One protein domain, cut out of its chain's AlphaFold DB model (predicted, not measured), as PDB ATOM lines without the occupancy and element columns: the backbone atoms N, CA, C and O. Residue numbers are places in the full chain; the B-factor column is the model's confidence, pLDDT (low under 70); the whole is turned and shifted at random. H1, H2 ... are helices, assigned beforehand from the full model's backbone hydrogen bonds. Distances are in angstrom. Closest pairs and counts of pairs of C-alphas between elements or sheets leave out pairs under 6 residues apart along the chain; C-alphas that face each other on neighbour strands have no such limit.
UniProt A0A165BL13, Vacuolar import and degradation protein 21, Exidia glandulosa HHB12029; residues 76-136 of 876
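Overview. This is residues 76 to 136 of the 876 residues of the protein "Vacuolar import and degradation protein 21" of Exidia glandulosa HHB12029 (UniProt A0A165BL13). What does the printed part look like, followed from its first residue? A short helix, H1, crosses one long helix, H3, near its middle; the still shorter H2 packs on the earlier part of H3, and after H2 the chain swings out in a loop and folds back into H3, with residues 97 to 105, of which 104 to 105 belong to H3, sticking out at one end of the long axis. The far end of H3 sticks out at the other end, and a short tail, residues 129 to 136, folds back from it. What is it made of? There are 61 printed residues with three named helices, H1, H2 and H3 in that order, and no named strand: the class is all helix. How large and how dense is it? It is loose, with a radius of gyration of the C-alphas of 14.0 A, and elongated, spanning 43 by 24 by 19 A.

Arrangement. How does H1, residues 79 to 88, stand to H3, residues 104 to 128? They touch, and the closest C-alphas, those of Ala 83 and Met 120, are 7.0 A apart. Their lines stand at a steep tilt of 66 degrees and they run opposite ways; H3 touches H1 with residues 113 to 120 alone. Where is H2, residues 91 to 95? It touches H3, with the C-alphas of Tyr 92 and Ala 110 closest at 4.5 A, and H3 touches it with residues 107 to 114 alone. H1 and H2 meet only through their link. What do the backbones show? In H1, H2 and H3 every O i to N i+4 pair is within hydrogen-bond range.

Along the chain. Where does H1 run? It begins at C-alpha 79, (170.903, 150.611, 118.652), and ends at residue 88, 14.1 A from its first C-alpha to its last. Where is H2? Its residues 91 to 95 span 6.1 A from first to last C-alpha. Where does H3 run? It begins at C-alpha 104, (166.532, 135.855, 139.364), and ends at C-alpha 128, (186.197, 159.117, 119.930), 36.1 A away.

Size, cuts and confidence. How far does it reach? The two C-alphas farthest apart, those of Ile 101 and Asn 130, are 43.5 A apart. Residues 97 to 105 stand free, and so do residues 125 to 130, of which 125 to 128 belong to H3. Is there a cut or a long link? The printed part has no cut; the link from H1 to H2 is tight and the link from H2 to H3, with 8 residues, is short. Where is confidence low? The mean pLDDT of the printed part is 85.2, and residues 76 to 77 and residue 134 are under 70.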
ATOM      1  N   PRO A  76     162.107 146.492 116.577       58.09
ATOM      2  CA  PRO A  76     163.368 146.521 117.308       58.09
ATOM      3  C   PRO A  76     163.939 147.942 117.312       58.09
ATOM      4  O   PRO A  76     164.251 148.515 116.262       58.09
ATOM      5  N   LEU A  77     164.064 148.525 118.508       68.94
ATOM      6  CA  LEU A  77     164.656 149.845 118.689       68.94
ATOM      7  C   LEU A  77     166.075 149.835 118.115       68.94
ATOM      8  O   LEU A  77     166.937 149.089 118.574       68.94
ATOM      9  N   GLY A  78     166.330 150.700 117.130       74.44
ATOM     10  CA  GLY A  78     167.672 150.866 116.578       74.44
ATOM     11  C   GLY A  78     168.682 151.190 117.683       74.44
ATOM     12  O   GLY A  78     168.363 151.943 118.604       74.44
ATOM     13  N   LEU A  79     169.899 150.645 117.576       78.06
ATOM     14  CA  LEU A  79     170.903 150.611 118.652       78.06
ATOM     15  C   LEU A  79     171.094 151.953 119.382       78.06
ATOM     16  O   LEU A  79     171.170 151.983 120.606       78.06
ATOM     17  N   ASN A  80     171.103 153.069 118.648       80.38
ATOM     18  CA  ASN A  80     171.241 154.415 119.216       80.38
ATOM     19  C   ASN A  80     170.027 154.836 120.068       80.38
ATOM     20  O   ASN A  80     170.204 155.444 121.122       80.38
ATOM     21  N   ARG A  81     168.799 154.503 119.640       80.81
ATOM     22  CA  ARG A  81     167.561 154.776 120.392       80.81
ATOM     23  C   ARG A  81     167.499 153.903 121.641       80.81
ATOM     24  O   ARG A  81     167.199 154.417 122.710       80.81
ATOM     25  N   TRP A  82     167.857 152.624 121.519       81.19
ATOM     26  CA  TRP A  82     167.956 151.704 122.655       81.19
ATOM     27  C   TRP A  82     168.987 152.190 123.691       81.19
ATOM     28  O   TRP A  82     168.657 152.365 124.862       81.19
ATOM     29  N   ALA A  83     170.202 152.534 123.245       83.56
ATOM     30  CA  ALA A  83     171.259 153.067 124.104       83.56
ATOM     31  C   ALA A  83     170.863 154.388 124.788       83.56
ATOM     32  O   ALA A  83     171.206 154.599 125.951       83.56
ATOM     33  N   ALA A  84     170.123 155.269 124.103       84.19
ATOM     34  CA  ALA A  84     169.597 156.498 124.693       84.19
ATOM     35  C   ALA A  84     168.545 156.214 125.782       84.19
ATOM     36  O   ALA A  84     168.640 156.781 126.870       84.19
ATOM     37  N   THR A  85     167.589 155.312 125.528       85.12
ATOM     38  CA  THR A  85     166.562 154.908 126.506       85.12
ATOM     39  C   THR A  85     167.192 154.327 127.774       85.12
ATOM     40  O   THR A  85     166.886 154.770 128.880       85.12
ATOM     41  N   VAL A  86     168.135 153.401 127.608       85.81
ATOM     42  CA  VAL A  86     168.828 152.723 128.711       85.81
ATOM     43  C   VAL A  86     169.770 153.665 129.480       85.81
ATOM     44  O   VAL A  86     169.894 153.570 130.701       85.81
ATOM     45  N   ARG A  87     170.406 154.639 128.812       83.75
ATOM     46  CA  ARG A  87     171.182 155.690 129.499       83.75
ATOM     47  C   ARG A  87     170.292 156.659 130.286       83.75
ATOM     48  O   ARG A  87     170.730 157.133 131.335       83.75
ATOM     49  N   ALA A  88     169.079 156.943 129.805       86.75
ATOM     50  CA  ALA A  88     168.127 157.832 130.468       86.75
ATOM     51  C   ALA A  88     167.529 157.207 131.741       86.75
ATOM     52  O   ALA A  88     167.508 157.866 132.779       86.75
ATOM     53  N   ASN A  89     167.102 155.940 131.687       87.19
ATOM     54  CA  ASN A  89     166.589 155.214 132.854       87.19
ATOM     55  C   ASN A  89     167.228 153.818 133.011       87.19
ATOM     56  O   ASN A  89     166.617 152.824 132.628       87.19
ATOM     57  N   PRO A  90     168.440 153.732 133.589       89.44
ATOM     58  CA  PRO A  90     169.126 152.462 133.801       89.44
ATOM     59  C   PRO A  90     168.539 151.677 134.984       89.44
ATOM     60  O   PRO A  90     168.709 152.051 136.154       89.44
ATOM     61  N   VAL A  91     167.901 150.549 134.687       88.19
ATOM     62  CA  VAL A  91     167.316 149.596 135.641       88.19
ATOM     63  C   VAL A  91     168.359 149.106 136.653       88.19
ATOM     64  O   VAL A  91     168.084 149.094 137.856       88.19
ATOM     65  N   TYR A  92     169.595 148.822 136.230       88.69
ATOM     66  CA  TYR A  92     170.659 148.314 137.109       88.69
ATOM     67  C   TYR A  92     170.993 149.245 138.289       88.69
ATOM     68  O   TYR A  92     171.434 148.779 139.344       88.69
ATOM     69  N   LYS A  93     170.782 150.566 138.151       89.12
ATOM     70  CA  LYS A  93     171.000 151.532 139.246       89.12
ATOM     71  C   LYS A  93     169.893 151.477 140.298       89.12
ATOM     72  O   LYS A  93     170.166 151.767 141.463       89.12
ATOM     73  N   HIS A  94     168.678 151.124 139.883       87.69
ATOM     74  CA  HIS A  94     167.503 150.985 140.739       87.69
ATOM     75  C   HIS A  94     167.517 149.627 141.443       87.69
ATOM     76  O   HIS A  94     167.460 149.579 142.668       87.69
ATOM     77  N   VAL A  95     167.742 148.547 140.689       88.56
ATOM     78  CA  VAL A  95     167.875 147.170 141.198       88.56
ATOM     79  C   VAL A  95     168.982 147.068 142.253       88.56
ATOM     80  O   VAL A  95     168.735 146.566 143.345       88.56
ATOM     81  N   LYS A  96     170.158 147.676 142.022       84.88
ATOM     82  CA  LYS A  96     171.250 147.726 143.016       84.88
ATOM     83  C   LYS A  96     170.889 148.442 144.334       84.88
ATOM     84  O   LYS A  96     171.583 148.253 145.332       84.88
ATOM     85  N   LYS A  97     169.869 149.303 144.338       85.75
ATOM     86  CA  LYS A  97     169.396 150.040 145.523       85.75
ATOM     87  C   LYS A  97     168.099 149.472 146.109       85.75
ATOM     88  O   LYS A  97     167.628 150.004 147.110       85.75
ATOM     89  N   SER A  98     167.513 148.446 145.493       85.38
ATOM     90  CA  SER A  98     166.281 147.837 145.983       85.38
ATOM     91  C   SER A  98     166.531 147.130 147.310       85.38
ATOM     92  O   SER A  98     167.431 146.301 147.418       85.38
ATOM     93  N   THR A  99     165.702 147.433 148.305       83.56
ATOM     94  CA  THR A  99     165.592 146.670 149.558       83.56
ATOM     95  C   THR A  99     164.547 145.555 149.471       83.56
ATOM     96  O   THR A  99     164.424 144.763 150.399       83.56
ATOM     97  N   LYS A 100     163.785 145.483 148.371       87.50
ATOM     98  CA  LYS A 100     162.795 144.429 148.118       87.50
ATOM     99  C   LYS A 100     163.447 143.208 147.475       87.50
ATOM    100  O   LYS A 100     164.404 143.351 146.711       87.50
ATOM    101  N   ILE A 101     162.869 142.036 147.739       83.06
ATOM    102  CA  ILE A 101     163.202 140.777 147.064       83.06
ATOM    103  C   ILE A 101     162.991 140.961 145.553       83.06
ATOM    104  O   ILE A 101     161.996 141.540 145.122       83.06
ATOM    105  N   LEU A 102     163.958 140.494 144.769       84.81
ATOM    106  CA  LEU A 102     163.994 140.574 143.309       84.81
ATOM    107  C   LEU A 102     164.072 139.156 142.758       84.81
ATOM    108  O   LEU A 102     164.777 138.322 143.331       84.81
ATOM    109  N   THR A 103     163.401 138.878 141.642       91.62
ATOM    110  CA  THR A 103     163.526 137.561 141.016       91.62
ATOM    111  C   THR A 103     164.902 137.405 140.365       91.62
ATOM    112  O   THR A 103     165.571 138.377 139.999       91.62
ATOM    113  N   THR A 104     165.324 136.158 140.149       91.06
ATOM    114  CA  THR A 104     166.532 135.855 139.364       91.06
ATOM    115  C   THR A 104     166.448 136.436 137.947       91.06
ATOM    116  O   THR A 104     167.479 136.769 137.363       91.06
ATOM    117  N   ASN A 105     165.239 136.586 137.394       90.19
ATOM    118  CA  ASN A 105     165.021 137.160 136.070       90.19
ATOM    119  C   ASN A 105     165.273 138.680 136.057       90.19
ATOM    120  O   ASN A 105     166.026 139.166 135.216       90.19
ATOM    121  N   ASP A 106     164.750 139.414 137.045       88.94
ATOM    122  CA  ASP A 106     164.962 140.868 137.171       88.94
ATOM    123  C   ASP A 106     166.450 141.210 137.320       88.94
ATOM    124  O   ASP A 106     166.958 142.159 136.716       88.94
ATOM    125  N   TRP A 107     167.177 140.396 138.094       87.62
ATOM    126  CA  TRP A 107     168.626 140.521 138.246       87.62
ATOM    127  C   TRP A 107     169.394 140.230 136.955       87.62
ATOM    128  O   TRP A 107     170.369 140.933 136.674       87.62
ATOM    129  N   ARG A 108     168.969 139.241 136.156       90.19
ATOM    130  CA  ARG A 108     169.561 138.963 134.835       90.19
ATOM    131  C   ARG A 108     169.330 140.125 133.876       90.19
ATOM    132  O   ARG A 108     170.303 140.627 133.325       90.19
ATOM    133  N   LEU A 109     168.099 140.624 133.771       90.06
ATOM    134  CA  LEU A 109     167.756 141.764 132.917       90.06
ATOM    135  C   LEU A 109     168.582 143.013 133.275       90.06
ATOM    136  O   LEU A 109     169.172 143.654 132.405       90.06
ATOM    137  N   ALA A 110     168.694 143.330 134.568       90.19
ATOM    138  CA  ALA A 110     169.521 144.432 135.058       90.19
ATOM    139  C   ALA A 110     171.026 144.227 134.798       90.19
ATOM    140  O   ALA A 110     171.763 145.191 134.573       90.19
ATOM    141  N   PHE A 111     171.509 142.983 134.836       89.12
ATOM    142  CA  PHE A 111     172.902 142.659 134.535       89.12
ATOM    143  C   PHE A 111     173.207 142.759 133.033       89.12
ATOM    144  O   PHE A 111     174.227 143.341 132.655       89.12
ATOM    145  N   GLU A 112     172.319 142.252 132.179       89.94
ATOM    146  CA  GLU A 112     172.405 142.373 130.722       89.94
ATOM    147  C   GLU A 112     172.393 143.843 130.295       89.94
ATOM    148  O   GLU A 112     173.297 144.285 129.585       89.94
ATOM    149  N   GLU A 113     171.451 144.637 130.816       90.50
ATOM    150  CA  GLU A 113     171.399 146.087 130.612       90.50
ATOM    151  C   GLU A 113     172.739 146.759 130.966       90.50
ATOM    152  O   GLU A 113     173.306 147.497 130.155       90.50
ATOM    153  N   LEU A 114     173.301 146.465 132.145       90.88
ATOM    154  CA  LEU A 114     174.605 146.986 132.565       90.88
ATOM    155  C   LEU A 114     175.736 146.581 131.605       90.88
ATOM    156  O   LEU A 114     176.625 147.390 131.317       90.88
ATOM    157  N   MET A 115     175.732 145.340 131.118       90.44
ATOM    158  CA  MET A 115     176.731 144.860 130.165       90.44
ATOM    159  C   MET A 115     176.617 145.567 128.814       90.44
ATOM    160  O   MET A 115     177.636 145.999 128.270       90.44
ATOM    161  N   PHE A 116     175.402 145.792 128.322       87.88
ATOM    162  CA  PHE A 116     175.168 146.578 127.117       87.88
ATOM    163  C   PHE A 116     175.551 148.056 127.286       87.88
ATOM    164  O   PHE A 116     176.169 148.610 126.381       87.88
ATOM    165  N   ILE A 117     175.281 148.696 128.433       89.38
ATOM    166  CA  ILE A 117     175.746 150.072 128.715       89.38
ATOM    167  C   ILE A 117     177.270 150.142 128.615       89.38
ATOM    168  O   ILE A 117     177.809 150.990 127.907       89.38
ATOM    169  N   ARG A 118     177.976 149.211 129.267       91.69
ATOM    170  CA  ARG A 118     179.445 149.127 129.209       91.69
ATOM    171  C   ARG A 118     179.954 148.882 127.790       91.69
ATOM    172  O   ARG A 118     180.986 149.441 127.416       91.69
ATOM    173  N   ALA A 119     179.243 148.076 127.001       89.62
ATOM    174  CA  ALA A 119     179.547 147.880 125.590       89.62
ATOM    175  C   ALA A 119     179.367 149.188 124.801       89.62
ATOM    176  O   ALA A 119     180.295 149.584 124.101       89.62
ATOM    177  N   MET A 120     178.251 149.908 124.964       87.75
ATOM    178  CA  MET A 120     178.014 151.201 124.304       87.75
ATOM    179  C   MET A 120     179.046 152.262 124.706       87.75
ATOM    180  O   MET A 120     179.560 152.969 123.846       87.75
ATOM    181  N   ASP A 121     179.428 152.337 125.982       90.06
ATOM    182  CA  ASP A 121     180.478 153.248 126.454       90.06
ATOM    183  C   ASP A 121     181.853 152.899 125.853       90.06
ATOM    184  O   ASP A 121     182.639 153.791 125.536       90.06
ATOM    185  N   LYS A 122     182.156 151.606 125.671       90.50
ATOM    186  CA  LYS A 122     183.378 151.147 124.990       90.50
ATOM    187  C   LYS A 122     183.341 151.464 123.493       90.50
ATOM    188  O   LYS A 122     184.352 151.897 122.950       90.50
ATOM    189  N   ILE A 123     182.187 151.296 122.846       88.00
ATOM    190  CA  ILE A 123     181.957 151.683 121.450       88.00
ATOM    191  C   ILE A 123     182.168 153.189 121.277       88.00
ATOM    192  O   ILE A 123     182.900 153.599 120.382       88.00
ATOM    193  N   ASP A 124     181.575 154.017 122.136       88.06
ATOM    194  CA  ASP A 124     181.677 155.473 122.024       88.06
ATOM    195  C   ASP A 124     183.103 155.979 122.296       88.06
ATOM    196  O   ASP A 124     183.556 156.883 121.597       88.06
ATOM    197  N   LYS A 125     183.858 155.347 123.206       90.88
ATOM    198  CA  LYS A 125     185.304 155.604 123.363       90.88
ATOM    199  C   LYS A 125     186.090 155.250 122.105       90.88
ATOM    200  O   LYS A 125     186.835 156.083 121.606       90.88
ATOM    201  N   LEU A 126     185.870 154.066 121.535       89.06
ATOM    202  CA  LEU A 126     186.546 153.657 120.301       89.06
ATOM    203  C   LEU A 126     186.165 154.558 119.109       89.06
ATOM    204  O   LEU A 126     186.997 154.785 118.237       89.06
ATOM    205  N   LYS A 127     184.942 155.111 119.069       85.94
ATOM    206  CA  LYS A 127     184.547 156.145 118.090       85.94
ATOM    207  C   LYS A 127     185.297 157.459 118.322       85.94
ATOM    208  O   LYS A 127     185.769 158.044 117.356       85.94
ATOM    209  N   GLN A 128     185.427 157.913 119.572       88.88
ATOM    210  CA  GLN A 128     186.197 159.117 119.930       88.88
ATOM    211  C   GLN A 128     187.688 158.966 119.591       88.88
ATOM    212  O   GLN A 128     188.306 159.902 119.096       88.88
ATOM    213  N   GLU A 129     188.245 157.772 119.792       92.06
ATOM    214  CA  GLU A 129     189.612 157.396 119.414       92.06
ATOM    215  C   GLU A 129     189.768 157.144 117.896       92.06
ATOM    216  O   GLU A 129     190.866 156.851 117.433       92.06
ATOM    217  N   ASN A 130     188.682 157.236 117.113       83.00
ATOM    218  CA  ASN A 130     188.600 156.898 115.683       83.00
ATOM    219  C   ASN A 130     189.066 155.463 115.330       83.00
ATOM    220  O   ASN A 130     189.339 155.144 114.174       83.00
ATOM    221  N   MET A 131     189.112 154.575 116.329       81.38
ATOM    222  CA  MET A 131     189.434 153.148 116.206       81.38
ATOM    223  C   MET A 131     188.185 152.280 115.966       81.38
ATOM    224  O   MET A 131     188.296 151.086 115.682       81.38
ATOM    225  N   TRP A 132     186.984 152.858 116.072       79.94
ATOM    226  CA  TRP A 132     185.726 152.196 115.733       79.94
ATOM    227  C   TRP A 132     185.419 152.321 114.241       79.94
ATOM    228  O   TRP A 132     184.991 153.367 113.755       79.94
ATOM    229  N   SER A 133     185.588 151.228 113.504       76.69
ATOM    230  CA  SER A 133     185.257 151.174 112.082       76.69
ATOM    231  C   SER A 133     183.741 151.215 111.844       76.69
ATOM    232  O   SER A 133     182.964 150.481 112.455       76.69
ATOM    233  N   PHE A 134     183.304 152.049 110.889       67.50
ATOM    234  CA  PHE A 134     181.893 152.171 110.476       67.50
ATOM    235  C   PHE A 134     181.284 150.857 109.958       67.50
ATOM    236  O   PHE A 134     180.069 150.671 109.999       67.50
ATOM    237  N   ARG A 135     182.128 149.935 109.491       73.00
ATOM    238  CA  ARG A 135     181.791 148.527 109.291       73.00
ATOM    239  C   ARG A 135     182.627 147.709 110.255       73.00
ATOM    240  O   ARG A 135     183.844 147.676 110.107       73.00
ATOM    241  N   GLN A 136     181.966 147.000 111.165       71.00
ATOM    242  CA  GLN A 136     182.600 145.937 111.933       71.00
ATOM    243  C   GLN A 136     183.235 144.944 110.940       71.00
ATOM    244  O   GLN A 136     182.507 144.387 110.108       71.00
TER     245      GLN A 136